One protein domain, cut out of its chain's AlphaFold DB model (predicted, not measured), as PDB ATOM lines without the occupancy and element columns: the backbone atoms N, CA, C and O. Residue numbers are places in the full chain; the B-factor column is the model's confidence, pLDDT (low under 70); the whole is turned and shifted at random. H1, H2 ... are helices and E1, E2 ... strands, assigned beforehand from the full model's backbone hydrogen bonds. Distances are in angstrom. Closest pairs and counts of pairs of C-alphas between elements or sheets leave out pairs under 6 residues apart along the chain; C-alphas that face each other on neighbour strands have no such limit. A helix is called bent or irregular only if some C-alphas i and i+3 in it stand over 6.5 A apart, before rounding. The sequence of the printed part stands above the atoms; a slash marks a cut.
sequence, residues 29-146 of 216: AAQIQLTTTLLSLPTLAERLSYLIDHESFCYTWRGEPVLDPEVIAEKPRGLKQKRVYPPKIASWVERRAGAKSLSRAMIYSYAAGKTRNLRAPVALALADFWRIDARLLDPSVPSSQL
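This is residues 29 to 146 of the 216 residues of an uncharacterized protein of Amycolatopsis keratiniphila (UniProt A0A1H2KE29). A small sheet of three short strands, E2, E1 and E3, makes a slim lobe at one end of the domain together with the short helix H3, and a larger lobe of crossed helices makes the other end. In the larger lobe H2 and H6 run the same way through the middle, H4 crosses H6, H5 makes a corner with H4 near Pro 87 and Arg 104 and another with H2 near Ala 45 and Ala 111, and H1 lies at the side away from H4 and H5. The printed part has 118 residues, with seven named helices and three named strands in the order H1 H2 E1 E2 H3 E3 H4 H5 H6 H7; the sheet, in the order E2 - E1 - E3, is antiparallel, and the class is mostly helix. The whole is compact, with a radius of gyration of the C-alphas of 14.9 A, and spans 44 by 33 by 21 A.

In the sheet, E1 is residues 57 to 61, 13.7 A long and starting with C-alpha 57 at (78.846, 35.482, 73.703). E2 is residues 64 to 66, and E3 is residues 80 to 83, 10.2 A long. H3, residues 69 to 73, lies between E2 and E3 along the chain. H1, residues 29 to 40, is 16.7 A long and begins with C-alpha 29 at (75.265, 17.420, 75.941). H2, residues 44 to 55, is 15.1 A long; it is neither bent nor irregular, but only just: C-alphas 52 and 55 are 6.1 A apart. H4, residues 86 to 97, measures 15.9 A, H5, residues 104 to 111, 11.7 A, and H6, residues 120 to 130, 15.5 A. H7, residues 134 to 137, ends with C-alpha 137 at (60.759, 30.587, 71.330).

E1 is the inner strand. It is antiparallel to E3 at 158 degrees between directions, with N 58 and O 82 2.9 A apart, within hydrogen-bond range. E1 and E2 form a hairpin, antiparallel at 128 degrees, with N 66 and O 59 within range at 2.9 A. E2, H3 and E3 make a split strand-helix-strand unit, two strands running the same way with E1 between them in the sheet, and its crossover is right-handed. H3 only grazes the sheet, with residues 69 to 72. H2 only grazes it too, with residues 51 to 55. With its residues 44 to 49 alone, H2 touches H5 at a steep tilt of 69 degrees, only just short of perpendicular, opposite ways; the closest C-alphas, of Ala 45 and Ala 111, are 4.4 A apart. H5 touches H4, which takes part with residues 86 to 91 alone, about perpendicular at 78 degrees; the closest C-alphas are those of Pro 87 and Arg 104, 4.8 A. H4 touches H6 at a steep tilt of 58 degrees, opposite ways, with the C-alphas of Val 93 and Ala 125 closest at 5.4 A. H7 is the hub, touching three helices: H6, with the C-alphas of Ala 127 and Ala 134 closest at 4.9 A, and, each only just with 3 pairs of C-alphas within 8 A, residues 44 to 48 of H2, closest at Leu 44 and Leu 137, 6.2 A, and residues 35 to 39 of H1, closest at Leu 38 and Leu 136, 7.1 A. H5 and H6 are apart. Every O i to N i+4 pair is within hydrogen-bond range in H1, H2, H3, H4 and H6, against 3 of 4 in H5, and H7 is too short for such a pair.

The two C-alphas farthest apart are those of Arg 77 and Ser 140, 44.9 A. The printed part has no cut, and none of its links is long. The mean pLDDT of the printed part is 88.3; residues 99 to 101 are under 70.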
ATOM      1  N   ALA A  29      75.580  17.320  74.515       85.94
ATOM      2  CA  ALA A  29      75.265  17.420  75.941       85.94
ATOM      3  C   ALA A  29      74.971  18.866  76.391       85.94
ATOM      4  O   ALA A  29      74.026  19.106  77.141       85.94
ATOM      5  N   ALA A  30      75.738  19.844  75.894       89.44
ATOM      6  CA  ALA A  30      75.514  21.257  76.196       89.44
ATOM      7  C   ALA A  30      74.220  21.778  75.548       89.44
ATOM      8  O   ALA A  30      73.512  22.590  76.142       89.44
ATOM      9  N   GLN A  31      73.880  21.282  74.354       89.31
ATOM     10  CA  GLN A  31      72.618  21.609  73.695       89.31
ATOM     11  C   GLN A  31      71.416  21.061  74.477       89.31
ATOM     12  O   GLN A  31      70.465  21.803  74.711       89.31
ATOM     13  N   ILE A  32      71.475  19.806  74.938       88.44
ATOM     14  CA  ILE A  32      70.439  19.197  75.789       88.44
ATOM     15  C   ILE A  32      70.287  19.993  77.090       88.44
ATOM     16  O   ILE A  32      69.172  20.330  77.482       88.44
ATOM     17  N   GLN A  33      71.396  20.363  77.740       91.81
ATOM     18  CA  GLN A  33      71.362  21.159  78.969       91.81
ATOM     19  C   GLN A  33      70.694  22.526  78.763       91.81
ATOM     20  O   GLN A  33      69.875  22.945  79.589       91.81
ATOM     21  N   LEU A  34      71.012  23.218  77.664       93.75
ATOM     22  CA  LEU A  34      70.371  24.485  77.321       93.75
ATOM     23  C   LEU A  34      68.871  24.289  77.072       93.75
ATOM     24  O   LEU A  34      68.067  25.018  77.649       93.75
ATOM     25  N   THR A  35      68.483  23.288  76.281       92.12
ATOM     26  CA  THR A  35      67.072  22.964  76.021       92.12
ATOM     27  C   THR A  35      66.314  22.701  77.324       92.12
ATOM     28  O   THR A  35      65.284  23.330  77.559       92.12
ATOM     29  N   THR A  36      66.850  21.861  78.216       92.06
ATOM     30  CA  THR A  36      66.266  21.589  79.543       92.06
ATOM     31  C   THR A  36      66.087  22.871  80.350       92.06
ATOM     32  O   THR A  36      65.026  23.106  80.931       92.06
ATOM     33  N   THR A  37      67.102  23.738  80.350       94.50
ATOM     34  CA  THR A  37      67.038  25.022  81.054       94.50
ATOM     35  C   THR A  37      65.926  25.899  80.483       94.50
ATOM     36  O   THR A  37      65.092  26.394  81.236       94.50
ATOM     37  N   LEU A  38      65.841  26.041  79.159       93.38
ATOM     38  CA  LEU A  38      64.817  26.861  78.506       93.38
ATOM     39  C   LEU A  38      63.398  26.319  78.726       93.38
ATOM     40  O   LEU A  38      62.470  27.108  78.896       93.38
ATOM     41  N   LEU A  39      63.222  24.997  78.764       90.56
ATOM     42  CA  LEU A  39      61.932  24.369  79.059       90.56
ATOM     43  C   LEU A  39      61.498  24.562  80.515       90.56
ATOM     44  O   LEU A  39      60.298  24.647  80.775       90.56
ATOM     45  N   SER A  40      62.450  24.697  81.443       90.75
ATOM     46  CA  SER A  40      62.154  25.036  82.842       90.75
ATOM     47  C   SER A  40      61.670  26.483  83.030       90.75
ATOM     48  O   SER A  40      61.036  26.791  84.038       90.75
ATOM     49  N   LEU A  41      61.937  27.366  82.058       90.88
ATOM     50  CA  LEU A  41      61.524  28.768  82.090       90.88
ATOM     51  C   LEU A  41      60.093  28.910  81.535       90.88
ATOM     52  O   LEU A  41      59.855  28.595  80.356       90.88
ATOM     53  N   PRO A  42      59.128  29.376  82.353       85.38
ATOM     54  CA  PRO A  42      57.709  29.301  82.015       85.38
ATOM     55  C   PRO A  42      57.275  30.310  80.949       85.38
ATOM     56  O   PRO A  42      56.261  30.089  80.286       85.38
ATOM     57  N   THR A  43      58.012  31.404  80.754       87.81
ATOM     58  CA  THR A  43      57.639  32.448  79.791       87.81
ATOM     59  C   THR A  43      58.690  32.675  78.708       87.81
ATOM     60  O   THR A  43      59.894  32.525  78.915       87.81
ATOM     61  N   LEU A  44      58.231  33.141  77.542       88.88
ATOM     62  CA  LEU A  44      59.110  33.605  76.466       88.88
ATOM     63  C   LEU A  44      60.078  34.705  76.940       88.88
ATOM     64  O   LEU A  44      61.234  34.736  76.526       88.88
ATOM     65  N   ALA A  45      59.610  35.601  77.810       91.00
ATOM     66  CA  ALA A  45      60.410  36.699  78.342       91.00
ATOM     67  C   ALA A  45      61.596  36.192  79.172       91.00
ATOM     68  O   ALA A  45      62.720  36.662  78.990       91.00
ATOM     69  N   GLU A  46      61.366  35.196  80.030       91.25
ATOM     70  CA  GLU A  46      62.422  34.560  80.822       91.25
ATOM     71  C   GLU A  46      63.399  33.791  79.935       91.25
ATOM     72  O   GLU A  46      64.606  33.950  80.099       91.25
ATOM     73  N   ARG A  47      62.906  33.037  78.941       92.69
ATOM     74  CA  ARG A  47      63.764  32.337  77.967       92.69
ATOM     75  C   ARG A  47      64.671  33.306  77.211       92.69
ATOM     76  O   ARG A  47      65.875  33.087  77.129       92.69
ATOM     77  N   LEU A  48      64.119  34.404  76.693       93.31
ATOM     78  CA  LEU A  48      64.901  35.414  75.975       93.31
ATOM     79  C   LEU A  48      65.881  36.148  76.889       93.31
ATOM     80  O   LEU A  48      67.010  36.396  76.477       93.31
ATOM     81  N   SER A  49      65.475  36.477  78.116       93.50
ATOM     82  CA  SER A  49      66.373  37.093  79.098       93.50
ATOM     83  C   SER A  49      67.543  36.164  79.408       93.50
ATOM     84  O   SER A  49      68.693  36.585  79.318       93.50
ATOM     85  N   TYR A  50      67.267  34.874  79.630       95.62
ATOM     86  CA  TYR A  50      68.302  33.869  79.844       95.62
ATOM     87  C   TYR A  50      69.284  33.805  78.665       95.62
ATOM     88  O   TYR A  50      70.494  33.899  78.856       95.62
ATOM     89  N   LEU A  51      68.784  33.727  77.429       96.56
ATOM     90  CA  LEU A  51      69.629  33.684  76.231       96.56
ATOM     91  C   LEU A  51      70.484  34.958  76.061       96.56
ATOM     92  O   LEU A  51      71.657  34.892  75.680       96.56
ATOM     93  N   ILE A  52      69.928  36.131  76.370       94.25
ATOM     94  CA  ILE A  52      70.633  37.424  76.315       94.25
ATOM     95  C   ILE A  52      71.725  37.525  77.390       94.25
ATOM     96  O   ILE A  52      72.783  38.127  77.152       94.25
ATOM     97  N   ASP A  53      71.473  36.974  78.573       94.38
ATOM     98  CA  ASP A  53      72.362  37.085  79.728       94.38
ATOM     99  C   ASP A  53      73.438  35.999  79.776       94.38
ATOM    100  O   ASP A  53      74.573  36.297  80.157       94.38
ATOM    101  N   HIS A  54      73.123  34.788  79.313       96.12
ATOM    102  CA  HIS A  54      73.968  33.605  79.490       96.12
ATOM    103  C   HIS A  54      74.504  33.008  78.182       96.12
ATOM    104  O   HIS A  54      75.594  32.446  78.187       96.12
ATOM    105  N   GLU A  55      73.812  33.178  77.053       96.00
ATOM    106  CA  GLU A  55      74.179  32.514  75.787       96.00
ATOM    107  C   GLU A  55      74.710  33.475  74.710       96.00
ATOM    108  O   GLU A  55      75.148  33.057  73.641       96.00
ATOM    109  N   SER A  56      74.695  34.785  74.969       96.06
ATOM    110  CA  SER A  56      75.038  35.811  73.973       96.06
ATOM    111  C   SER A  56      76.510  36.216  74.035       96.06
ATOM    112  O   SER A  56      76.848  37.370  74.313       96.06
ATOM    113  N   PHE A  57      77.399  35.265  73.756       95.56
ATOM    114  CA  PHE A  57      78.846  35.482  73.703       95.56
ATOM    115  C   PHE A  57      79.416  35.075  72.350       95.56
ATOM    116  O   PHE A  57      78.986  34.090  71.763       95.56
ATOM    117  N   CYS A  58      80.411  35.821  71.879       94.62
ATOM    118  CA  CYS A  58      81.206  35.470  70.710       94.62
ATOM    119  C   CYS A  58      82.689  35.419  71.077       94.62
ATOM    120  O   CYS A  58      83.144  36.122  71.991       94.62
ATOM    121  N   TYR A  59      83.445  34.626  70.329       94.31
ATOM    122  CA  TYR A  59      84.865  34.415  70.562       94.31
ATOM    123  C   TYR A  59      85.657  34.798  69.323       94.31
ATOM    124  O   TYR A  59      85.237  34.541  68.198       94.31
ATOM    125  N   THR A  60      86.798  35.443  69.537       94.06
ATOM    126  CA  THR A  60      87.724  35.802  68.461       94.06
ATOM    127  C   THR A  60      89.139  35.409  68.838       94.06
ATOM    128  O   THR A  60      89.577  35.716  69.953       94.06
ATOM    129  N   TRP A  61      89.875  34.809  67.910       91.94
ATOM    130  CA  TRP A  61      91.281  34.458  68.072       91.94
ATOM    131  C   TRP A  61      92.063  34.934  66.852       91.94
ATOM    132  O   TRP A  61      91.688  34.663  65.721       91.94
ATOM    133  N   ARG A  62      93.129  35.713  67.082       89.69
ATOM    134  CA  ARG A  62      93.948  36.334  66.016       89.69
ATOM    135  C   ARG A  62      93.161  37.196  65.010       89.69
ATOM    136  O   ARG A  62      93.630  37.418  63.907       89.69
ATOM    137  N   GLY A  63      92.013  37.733  65.425       85.25
ATOM    138  CA  GLY A  63      91.140  38.548  64.571       85.25
ATOM    139  C   GLY A  63      89.984  37.766  63.947       85.25
ATOM    140  O   GLY A  63      88.984  38.381  63.600       85.25
ATOM    141  N   GLU A  64      90.063  36.435  63.932       89.00
ATOM    142  CA  GLU A  64      89.054  35.571  63.319       89.00
ATOM    143  C   GLU A  64      87.999  35.099  64.332       89.00
ATOM    144  O   GLU A  64      88.340  34.848  65.498       89.00
ATOM    145  N   PRO A  65      86.720  34.968  63.933       89.44
ATOM    146  CA  PRO A  65      85.693  34.327  64.746       89.44
ATOM    147  C   PRO A  65      86.045  32.868  65.051       89.44
ATOM    148  O   PRO A  65      86.450  32.118  64.169       89.44
ATOM    149  N   VAL A  66      85.839  32.450  66.299       90.50
ATOM    150  CA  VAL A  66      85.986  31.052  66.719       90.50
ATOM    151  C   VAL A  66      84.626  30.533  67.148       90.50
ATOM    152  O   VAL A  66      84.020  31.066  68.079       90.50
ATOM    153  N   LEU A  67      84.152  29.499  66.455       90.12
ATOM    154  CA  LEU A  67      82.861  28.860  66.714       90.12
ATOM    155  C   LEU A  67      83.003  27.455  67.304       90.12
ATOM    156  O   LEU A  67      82.035  26.949  67.866       90.12
ATOM    157  N   ASP A  68      84.180  26.843  67.179       88.56
ATOM    158  CA  ASP A  68      84.448  25.494  67.663       88.56
ATOM    159  C   ASP A  68      84.524  25.469  69.206       88.56
ATOM    160  O   ASP A  68      85.383  26.149  69.788       88.56
ATOM    161  N   PRO A  69      83.637  24.719  69.892       89.06
ATOM    162  CA  PRO A  69      83.634  24.632  71.345       89.06
ATOM    163  C   PRO A  69      84.904  23.990  71.918       89.06
ATOM    164  O   PRO A  69      85.284  24.348  73.034       89.06
ATOM    165  N   GLU A  70      85.576  23.092  71.191       89.38
ATOM    166  CA  GLU A  70      86.805  22.436  71.661       89.38
ATOM    167  C   GLU A  70      87.954  23.449  71.729       89.38
ATOM    168  O   GLU A  70      88.579  23.619  72.776       89.38
ATOM    169  N   VAL A  71      88.130  24.249  70.672       89.00
ATOM    170  CA  VAL A  71      89.117  25.345  70.640       89.00
ATOM    171  C   VAL A  71      88.838  26.382  71.734       89.00
ATOM    172  O   VAL A  71      89.759  26.909  72.364       89.00
ATOM    173  N   ILE A  72      87.565  26.697  71.994       91.31
ATOM    174  CA  ILE A  72      87.184  27.628  73.066       91.31
ATOM    175  C   ILE A  72      87.530  27.047  74.446       91.31
ATOM    176  O   ILE A  72      88.025  27.780  75.311       91.31
ATOM    177  N   ALA A  73      87.297  25.749  74.658       91.31
ATOM    178  CA  ALA A  73      87.569  25.064  75.918       91.31
ATOM    179  C   ALA A  73      89.069  25.012  76.256       91.31
ATOM    180  O   ALA A  73      89.433  25.180  77.421       91.31
ATOM    181  N   GLU A  74      89.936  24.874  75.248       92.62
ATOM    182  CA  GLU A  74      91.398  24.915  75.405       92.62
ATOM    183  C   GLU A  74      91.928  26.283  75.871       92.62
ATOM    184  O   GLU A  74      93.048  26.379  76.378       92.62
ATOM    185  N   LYS A  75      91.129  27.352  75.728       91.06
ATOM    186  CA  LYS A  75      91.484  28.738  76.079       91.06
ATOM    187  C   LYS A  75      92.870  29.148  75.546       91.06
ATOM    188  O   LYS A  75      93.712  29.620  76.323       91.06
ATOM    189  N   PRO A  76      93.128  29.019  74.231       91.38
ATOM    190  CA  PRO A  76      94.413  29.374  73.655       91.38
ATOM    191  C   PRO A  76      94.773  30.831  73.952       91.38
ATOM    192  O   PRO A  76      93.924  31.727  74.037       91.38
ATOM    193  N   ARG A  77      96.077  31.096  74.082       92.25
ATOM    194  CA  ARG A  77      96.577  32.446  74.361       92.25
ATOM    195  C   ARG A  77      96.072  33.427  73.297       92.25
ATOM    196  O   ARG A  77      96.272  33.230  72.098       92.25
ATOM    197  N   GLY A  78      95.458  34.516  73.756       91.50
ATOM    198  CA  GLY A  78      94.912  35.566  72.893       91.50
ATOM    199  C   GLY A  78      93.469  35.341  72.437       91.50
ATOM    200  O   GLY A  78      92.962  36.179  71.689       91.50
ATOM    201  N   LEU A  79      92.799  34.269  72.879       94.12
ATOM    202  CA  LEU A  79      91.352  34.121  72.726       94.12
ATOM    203  C   LEU A  79      90.638  35.245  73.490       94.12
ATOM    204  O   LEU A  79      90.872  35.452  74.682       94.12
ATOM    205  N   LYS A  80      89.771  35.986  72.802       94.44
ATOM    206  CA  LYS A  80      88.960  37.057  73.392       94.44
ATOM    207  C   LYS A  80      87.494  36.657  73.361       94.44
ATOM    208  O   LYS A  80      86.955  36.418  72.285       94.44
ATOM    209  N   GLN A  81      86.855  36.666  74.523       95.56
ATOM    210  CA  GLN A  81      85.407  36.545  74.658       95.56
ATOM    211  C   GLN A  81      84.784  37.944  74.701       95.56
ATOM    212  O   GLN A  81      85.272  38.831  75.404       95.56
ATOM    213  N   LYS A  82      83.698  38.156  73.955       95.38
ATOM    214  CA  LYS A  82      82.914  39.396  73.992       95.38
ATOM    215  C   LYS A  82      81.435  39.072  74.128       95.38
ATOM    216  O   LYS A  82      80.925  38.172  73.468       95.38
ATOM    217  N   ARG A  83      80.734  39.844  74.958       95.50
ATOM    218  CA  ARG A  83      79.274  39.785  75.044       95.50
ATOM    219  C   ARG A  83      78.644  40.461  73.824       95.50
ATOM    220  O   ARG A  83      79.052  41.560  73.437       95.50
ATOM    221  N   VAL A  84      77.637  39.823  73.239       93.94
ATOM    222  CA  VAL A  84      76.811  40.384  72.168       93.94
ATOM    223  C   VAL A  84      75.583  41.027  72.801       93.94
ATOM    224  O   VAL A  84      74.706  40.355  73.330       93.94
ATOM    225  N   TYR A  85      75.531  42.356  72.779       89.75
ATOM    226  CA  TYR A  85      74.432  43.101  73.390       89.75
ATOM    227  C   TYR A  85      73.166  43.081  72.519       89.75
ATOM    228  O   TYR A  85      73.283  43.026  71.289       89.75
ATOM    229  N   PRO A  86      71.964  43.233  73.111       90.44
ATOM    230  CA  PRO A  86      70.693  43.141  72.391       90.44
ATOM    231  C   PRO A  86      70.585  43.987  71.108       90.44
ATOM    232  O   PRO A  86      70.050  43.479  70.124       90.44
ATOM    233  N   PRO A  87      71.141  45.216  71.018       89.62
ATOM    234  CA  PRO A  87      71.150  45.967  69.764       89.62
ATOM    235  C   PRO A  87      71.865  45.254  68.610       89.62
ATOM    236  O   PRO A  87      71.406  45.337  67.474       89.62
ATOM    237  N   LYS A  88      72.966  44.543  68.889       90.94
ATOM    238  CA  LYS A  88      73.697  43.761  67.880       90.94
ATOM    239  C   LYS A  88      72.936  42.499  67.487       90.94
ATOM    240  O   LYS A  88      72.924  42.165  66.306       90.94
ATOM    241  N   ILE A  89      72.274  41.847  68.444       92.38
ATOM    242  CA  ILE A  89      71.390  40.701  68.178       92.38
ATOM    243  C   ILE A  89      70.260  41.139  67.242       92.38
ATOM    244  O   ILE A  89      70.053  40.528  66.200       92.38
ATOM    245  N   ALA A  90      69.597  42.259  67.550       89.88
ATOM    246  CA  ALA A  90      68.535  42.809  66.714       89.88
ATOM    247  C   ALA A  90      69.019  43.144  65.293       89.88
ATOM    248  O   ALA A  90      68.362  42.754  64.335       89.88
ATOM    249  N   SER A  91      70.187  43.783  65.143       89.12
ATOM    250  CA  SER A  91      70.774  44.046  63.819       89.12
ATOM    251  C   SER A  91      71.114  42.764  63.047       89.12
ATOM    252  O   SER A  91      70.993  42.726  61.825       89.12
ATOM    253  N   TRP A  92      71.575  41.709  63.725       91.06
ATOM    254  CA  TRP A  92      71.832  40.419  63.077       91.06
ATOM    255  C   TRP A  92      70.521  39.774  62.610       91.06
ATOM    256  O   TRP A  92      70.410  39.384  61.449       91.06
ATOM    257  N   VAL A  93      69.504  39.760  63.476       90.56
ATOM    258  CA  VAL A  93      68.168  39.230  63.171       90.56
ATOM    259  C   VAL A  93      67.506  40.000  62.036       90.56
ATOM    260  O   VAL A  93      66.929  39.380  61.154       90.56
ATOM    261  N   GLU A  94      67.617  41.328  62.008       88.81
ATOM    262  CA  GLU A  94      67.069  42.148  60.926       88.81
ATOM    263  C   GLU A  94      67.699  41.798  59.572       88.81
ATOM    264  O   GLU A  94      66.988  41.654  58.579       88.81
ATOM    265  N   ARG A  95      69.019  41.578  59.530       87.81
ATOM    266  CA  ARG A  95      69.697  41.116  58.309       87.81
ATOM    267  C   ARG A  95      69.260  39.702  57.902       87.81
ATOM    268  O   ARG A  95      69.162  39.434  56.710       87.81
ATOM    269  N   ARG A  96      68.975  38.818  58.869       87.31
ATOM    270  CA  ARG A  96      68.556  37.414  58.663       87.31
ATOM    271  C   ARG A  96      67.103  37.239  58.246       87.31
ATOM    272  O   ARG A  96      66.840  36.519  57.290       87.31
ATOM    273  N   ALA A  97      66.174  37.891  58.932       85.06
ATOM    274  CA  ALA A  97      64.738  37.790  58.680       85.06
ATOM    275  C   ALA A  97      64.224  38.809  57.644       85.06
ATOM    276  O   ALA A  97      63.045  38.780  57.292       85.06
ATOM    277  N   GLY A  98      65.086  39.713  57.169       76.69
ATOM    278  CA  GLY A  98      64.745  40.795  56.250       76.69
ATOM    279  C   GLY A  98      64.456  42.119  56.964       76.69
ATOM    280  O   GLY A  98      63.986  42.154  58.110       76.69
ATOM    281  N   ALA A  99      64.752  43.222  56.266       63.34
ATOM    282  CA  ALA A  99      64.652  44.585  56.787       63.34
ATOM    283  C   ALA A  99      63.259  44.872  57.383       63.34
ATOM    284  O   ALA A  99      62.241  44.534  56.775       63.34
ATOM    285  N   LYS A 100      63.210  45.541  58.550       68.44
ATOM    286  CA  LYS A 100      61.991  45.886  59.327       68.44
ATOM    287  C   LYS A 100      61.322  44.749  60.119       68.44
ATOM    288  O   LYS A 100      60.213  44.932  60.631       68.44
ATOM    289  N   SER A 101      61.969  43.596  60.265       67.88
ATOM    290  CA  SER A 101      61.438  42.470  61.052       67.88
ATOM    291  C   SER A 101      61.603  42.655  62.570       67.88
ATOM    292  O   SER A 101      60.674  42.341  63.319       67.88
ATOM    293  N   LEU A 102      62.733  43.213  63.029       76.88
ATOM    294  CA  LEU A 102      63.034  43.412  64.450       76.88
ATOM    295  C   LEU A 102      63.807  44.721  64.709       76.88
ATOM    296  O   LEU A 102      64.899  44.909  64.195       76.88
ATOM    297  N   SER A 103      63.283  45.612  65.557       76.12
ATOM    298  CA  SER A 103      63.986  46.820  65.995       76.12
ATOM    299  C   SER A 103      64.759  46.557  67.287       76.12
ATOM    300  O   SER A 103      64.392  45.701  68.096       76.12
ATOM    301  N   ARG A 104      65.799  47.358  67.539       79.56
ATOM    302  CA  ARG A 104      66.612  47.283  68.769       79.56
ATOM    303  C   ARG A 104      65.788  47.425  70.053       79.56
ATOM    304  O   ARG A 104      66.151  46.856  71.072       79.56
ATOM    305  N   ALA A 105      64.682  48.168  70.024       81.38
ATOM    306  CA  ALA A 105      63.798  48.320  71.181       81.38
ATOM    307  C   ALA A 105      62.878  47.104  71.391       81.38
ATOM    308  O   ALA A 105      62.455  46.826  72.517       81.38
ATOM    309  N   MET A 106      62.571  46.361  70.321       83.19
ATOM    310  CA  MET A 106      61.685  45.203  70.404       83.19
ATOM    311  C   MET A 106      62.317  44.058  71.192       83.19
ATOM    312  O   MET A 106      61.629  43.479  72.023       83.19
ATOM    313  N   ILE A 107      63.617  43.782  71.034       84.12
ATOM    314  CA  ILE A 107      64.276  42.709  71.805       84.12
ATOM    315  C   ILE A 107      64.203  42.951  73.323       84.12
ATOM    316  O   ILE A 107      63.876  42.036  74.073       84.12
ATOM    317  N   TYR A 108      64.377  44.198  73.775       83.75
ATOM    318  CA  TYR A 108      64.184  44.563  75.183       83.75
ATOM    319  C   TYR A 108      62.722  44.466  75.622       83.75
ATOM    320  O   TYR A 108      62.443  44.106  76.760       83.75
ATOM    321  N   SER A 109      61.778  44.777  74.732       86.12
ATOM    322  CA  SER A 109      60.346  44.665  75.031       86.12
ATOM    323  C   SER A 109      59.910  43.208  75.195       86.12
ATOM    324  O   SER A 109      59.106  42.921  76.080       86.12
ATOM    325  N   TYR A 110      60.472  42.291  74.402       85.06
ATOM    326  CA  TYR A 110      60.252  40.855  74.565       85.06
ATOM    327  C   TYR A 110      60.895  40.324  75.849       85.06
ATOM    328  O   TYR A 110      60.208  39.674  76.632       85.06
ATOM    329  N   ALA A 111      62.165  40.654  76.110       82.44
ATOM    330  CA  ALA A 111      62.860  40.237  77.334       82.44
ATOM    331  C   ALA A 111      62.171  40.768  78.606       82.44
ATOM    332  O   ALA A 111      62.058  40.065  79.600       82.44
ATOM    333  N   ALA A 112      61.609  41.980  78.554       86.44
ATOM    334  CA  ALA A 112      60.827  42.557  79.648       86.44
ATOM    335  C   ALA A 112      59.367  42.057  79.719       86.44
ATOM    336  O   ALA A 112      58.587  42.585  80.510       86.44
ATOM    337  N   GLY A 113      58.949  41.122  78.856       84.00
ATOM    338  CA  GLY A 113      57.584  40.580  78.832       84.00
ATOM    339  C   GLY A 113      56.489  41.567  78.410       84.00
ATOM    340  O   GLY A 113      55.302  41.289  78.583       84.00
ATOM    341  N   LYS A 114      56.854  42.719  77.834       85.62
ATOM    342  CA  LYS A 114      55.906  43.746  77.362       85.62
ATOM    343  C   LYS A 114      55.190  43.332  76.077       85.62
ATOM    344  O   LYS A 114      54.095  43.813  75.796       85.62
ATOM    345  N   THR A 115      55.799  42.450  75.291       78.75
ATOM    346  CA  THR A 115      55.221  41.894  74.063       78.75
ATOM    347  C   THR A 115      55.192  40.378  74.174       78.75
ATOM    348  O   THR A 115      56.204  39.764  74.490       78.75
ATOM    349  N   ARG A 116      54.019  39.776  73.939       71.81
ATOM    350  CA  ARG A 116      53.789  38.350  74.219       71.81
ATOM    351  C   ARG A 116      54.134  37.413  73.063       71.81
ATOM    352  O   ARG A 116      54.509  36.281  73.324       71.81
ATOM    353  N   ASN A 117      54.039  37.881  71.816       77.31
ATOM    354  CA  ASN A 117      54.163  37.021  70.638       77.31
ATOM    355  C   ASN A 117      55.277  37.504  69.710       77.31
ATOM    356  O   ASN A 117      55.266  38.660  69.283       77.31
ATOM    357  N   LEU A 118      56.191  36.600  69.355       83.31
ATOM    358  CA  LEU A 118      57.149  36.808  68.273       83.31
ATOM    359  C   LEU A 118      56.488  36.498  66.930       83.31
ATOM    360  O   LEU A 118      55.727  35.544  66.794       83.31
ATOM    361  N   ARG A 119      56.804  37.291  65.905       84.81
ATOM    362  CA  ARG A 119      56.455  36.930  64.524       84.81
ATOM    363  C   ARG A 119      57.327  35.751  64.098       84.81
ATOM    364  O   ARG A 119      58.523  35.771  64.376       84.81
ATOM    365  N   ALA A 120      56.770  34.788  63.365       85.81
ATOM    366  CA  ALA A 120      57.489  33.568  62.982       85.81
ATOM    367  C   ALA A 120      58.876  33.812  62.337       85.81
ATOM    368  O   ALA A 120      59.837  33.205  62.801       85.81
ATOM    369  N   PRO A 121      59.062  34.753  61.381       87.69
ATOM    370  CA  PRO A 121      60.393  35.022  60.818       87.69
ATOM    371  C   PRO A 121      61.409  35.529  61.852       87.69
ATOM    372  O   PRO A 121      62.596  35.232  61.765       87.69
ATOM    373  N   VAL A 122      60.939  36.282  62.850       88.69
ATOM    374  CA  VAL A 122      61.776  36.796  63.939       88.69
ATOM    375  C   VAL A 122      62.138  35.672  64.903       88.69
ATOM    376  O   VAL A 122      63.288  35.593  65.313       88.69
ATOM    377  N   ALA A 123      61.184  34.802  65.250       89.62
ATOM    378  CA  ALA A 123      61.439  33.643  66.102       89.62
ATOM    379  C   ALA A 123      62.470  32.701  65.466       89.62
ATOM    380  O   ALA A 123      63.427  32.326  66.133       89.62
ATOM    381  N   LEU A 124      62.332  32.410  64.166       90.12
ATOM    382  CA  LEU A 124      63.294  31.607  63.406       90.12
ATOM    383  C   LEU A 124      64.688  32.241  63.402       90.12
ATOM    384  O   LEU A 124      65.660  31.584  63.744       90.12
ATOM    385  N   ALA A 125      64.802  33.534  63.093       91.56
ATOM    386  CA  ALA A 125      66.102  34.201  63.090       91.56
ATOM    387  C   ALA A 125      66.720  34.319  64.496       91.56
ATOM    388  O   ALA A 125      67.928  34.182  64.653       91.56
ATOM    389  N   LEU A 126      65.926  34.557  65.539       93.31
ATOM    390  CA  LEU A 126      66.427  34.528  66.916       93.31
ATOM    391  C   LEU A 126      66.922  33.127  67.297       93.31
ATOM    392  O   LEU A 126      67.985  32.992  67.898       93.31
ATOM    393  N   ALA A 127      66.187  32.088  66.911       94.06
ATOM    394  CA  ALA A 127      66.584  30.706  67.136       94.06
ATOM    395  C   ALA A 127      67.883  30.353  66.394       94.06
ATOM    396  O   ALA A 127      68.795  29.814  67.017       94.06
ATOM    397  N   ASP A 128      68.021  30.768  65.129       92.81
ATOM    398  CA  ASP A 128      69.262  30.654  64.350       92.81
ATOM    399  C   ASP A 128      70.428  31.370  65.054       92.81
ATOM    400  O   ASP A 128      71.539  30.840  65.122       92.81
ATOM    401  N   PHE A 129      70.191  32.571  65.599       94.25
ATOM    402  CA  PHE A 129      71.222  33.330  66.310       94.25
ATOM    403  C   PHE A 129      71.759  32.545  67.510       94.25
ATOM    404  O   PHE A 129      72.969  32.433  67.673       94.25
ATOM    405  N   TRP A 130      70.905  31.956  68.342       95.19
ATOM    406  CA  TRP A 130      71.380  31.161  69.481       95.19
ATOM    407  C   TRP A 130      71.650  29.697  69.153       95.19
ATOM    408  O   TRP A 130      72.096  28.974  70.043       95.19
ATOM    409  N   ARG A 131      71.421  29.269  67.908       93.62
ATOM    410  CA  ARG A 131      71.519  27.876  67.462       93.62
ATOM    411  C   ARG A 131      70.662  26.951  68.337       93.62
ATOM    412  O   ARG A 131      71.160  26.006  68.942       93.62
ATOM    413  N   ILE A 132      69.372  27.256  68.438       94.44
ATOM    414  CA  ILE A 132      68.381  26.460  69.177       94.44
ATOM    415  C   ILE A 132      67.191  26.110  68.278       94.44
ATOM    416  O   ILE A 132      66.996  26.729  67.237       94.44
ATOM    417  N   ASP A 133      66.370  25.140  68.684       91.94
ATOM    418  CA  ASP A 133      65.097  24.872  68.003       91.94
ATOM    419  C   ASP A 133      64.140  26.065  68.181       91.94
ATOM    420  O   ASP A 133      63.910  26.538  69.297       91.94
ATOM    421  N   ALA A 134      63.566  26.559  67.082       90.94
ATOM    422  CA  ALA A 134      62.706  27.741  67.099       90.94
ATOM    423  C   ALA A 134      61.414  27.566  67.901       90.94
ATOM    424  O   ALA A 134      60.884  28.555  68.415       90.94
ATOM    425  N   ARG A 135      60.936  26.330  68.078       90.31
ATOM    426  CA  ARG A 135      59.762  26.037  68.904       90.31
ATOM    427  C   ARG A 135      59.994  26.386  70.379       90.31
ATOM    428  O   ARG A 135      59.038  26.693  71.083       90.31
ATOM    429  N   LEU A 136      61.248  26.443  70.845       91.31
ATOM    430  CA  LEU A 136      61.582  26.914  72.199       91.31
ATOM    431  C   LEU A 136      61.248  28.400  72.407       91.31
ATOM    432  O   LEU A 136      61.065  28.837  73.548       91.31
ATOM    433  N   LEU A 137      61.140  29.173  71.323       90.19
ATOM    434  CA  LEU A 137      60.759  30.587  71.330       90.19
ATOM    435  C   LEU A 137      59.291  30.817  70.936       90.19
ATOM    436  O   LEU A 137      58.859  31.968  70.851       90.19
ATOM    437  N   ASP A 138      58.521  29.752  70.704       83.69
ATOM    438  CA  ASP A 138      57.108  29.844  70.361       83.69
ATOM    439  C   ASP A 138      56.237  29.625  71.613       83.69
ATOM    440  O   ASP A 138      56.159  28.509  72.127       83.69
ATOM    441  N   PRO A 139      55.553  30.666  72.126       73.75
ATOM    442  CA  PRO A 139      54.683  30.527  73.292       73.75
ATOM    443  C   PRO A 139      53.421  29.693  73.016       73.75
ATOM    444  O   PRO A 139      52.716  29.347  73.961       73.75
ATOM    445  N   SER A 140      53.103  29.398  71.750       79.75
ATOM    446  CA  SER A 140      51.972  28.546  71.368       79.75
ATOM    447  C   SER A 140      52.303  27.053  71.374       79.75
ATOM    448  O   SER A 140      51.379  26.240  71.367       79.75
ATOM    449  N   VAL A 141      53.589  26.686  71.434       80.12
ATOM    450  CA  VAL A 141      54.028  25.289  71.496       80.12
ATOM    451  C   VAL A 141      54.095  24.840  72.962       80.12
ATOM    452  O   VAL A 141      54.897  25.375  73.732       80.12
ATOM    453  N   PRO A 142      53.276  23.858  73.388       78.12
ATOM    454  CA  PRO A 142      53.343  23.319  74.742       78.12
ATOM    455  C   PRO A 142      54.694  22.651  75.015       78.12
ATOM    456  O   PRO A 142      55.215  21.952  74.149       78.12
ATOM    457  N   SER A 143      55.217  22.769  76.241       77.12
ATOM    458  CA  SER A 143      56.480  22.116  76.628       77.12
ATOM    459  C   SER A 143      56.468  20.597  76.411       77.12
ATOM    460  O   SER A 143      57.500  20.034  76.069       77.12
ATOM    461  N   SER A 144      55.305  19.945  76.516       81.25
ATOM    462  CA  SER A 144      55.160  18.508  76.241       81.25
ATOM    463  C   SER A 144      55.458  18.123  74.787       81.25
ATOM    464  O   SER A 144      55.840  16.992  74.515       81.25
ATOM    465  N   GLN A 145      55.325  19.052  73.833       81.62
ATOM    466  CA  GLN A 145      55.700  18.834  72.428       81.62
ATOM    467  C   GLN A 145      57.193  19.075  72.158       81.62
ATOM    468  O   GLN A 145      57.624  18.990  71.008       81.62
ATOM    469  N   LEU A 146      57.956  19.423  73.195       83.25
ATOM    470  CA  LEU A 146      59.387  19.721  73.139       83.25
ATOM    471  C   LEU A 146      60.220  18.728  73.949       83.25
ATOM    472  O   LEU A 146      61.443  18.790  73.903       83.25
TER     473      LEU A 146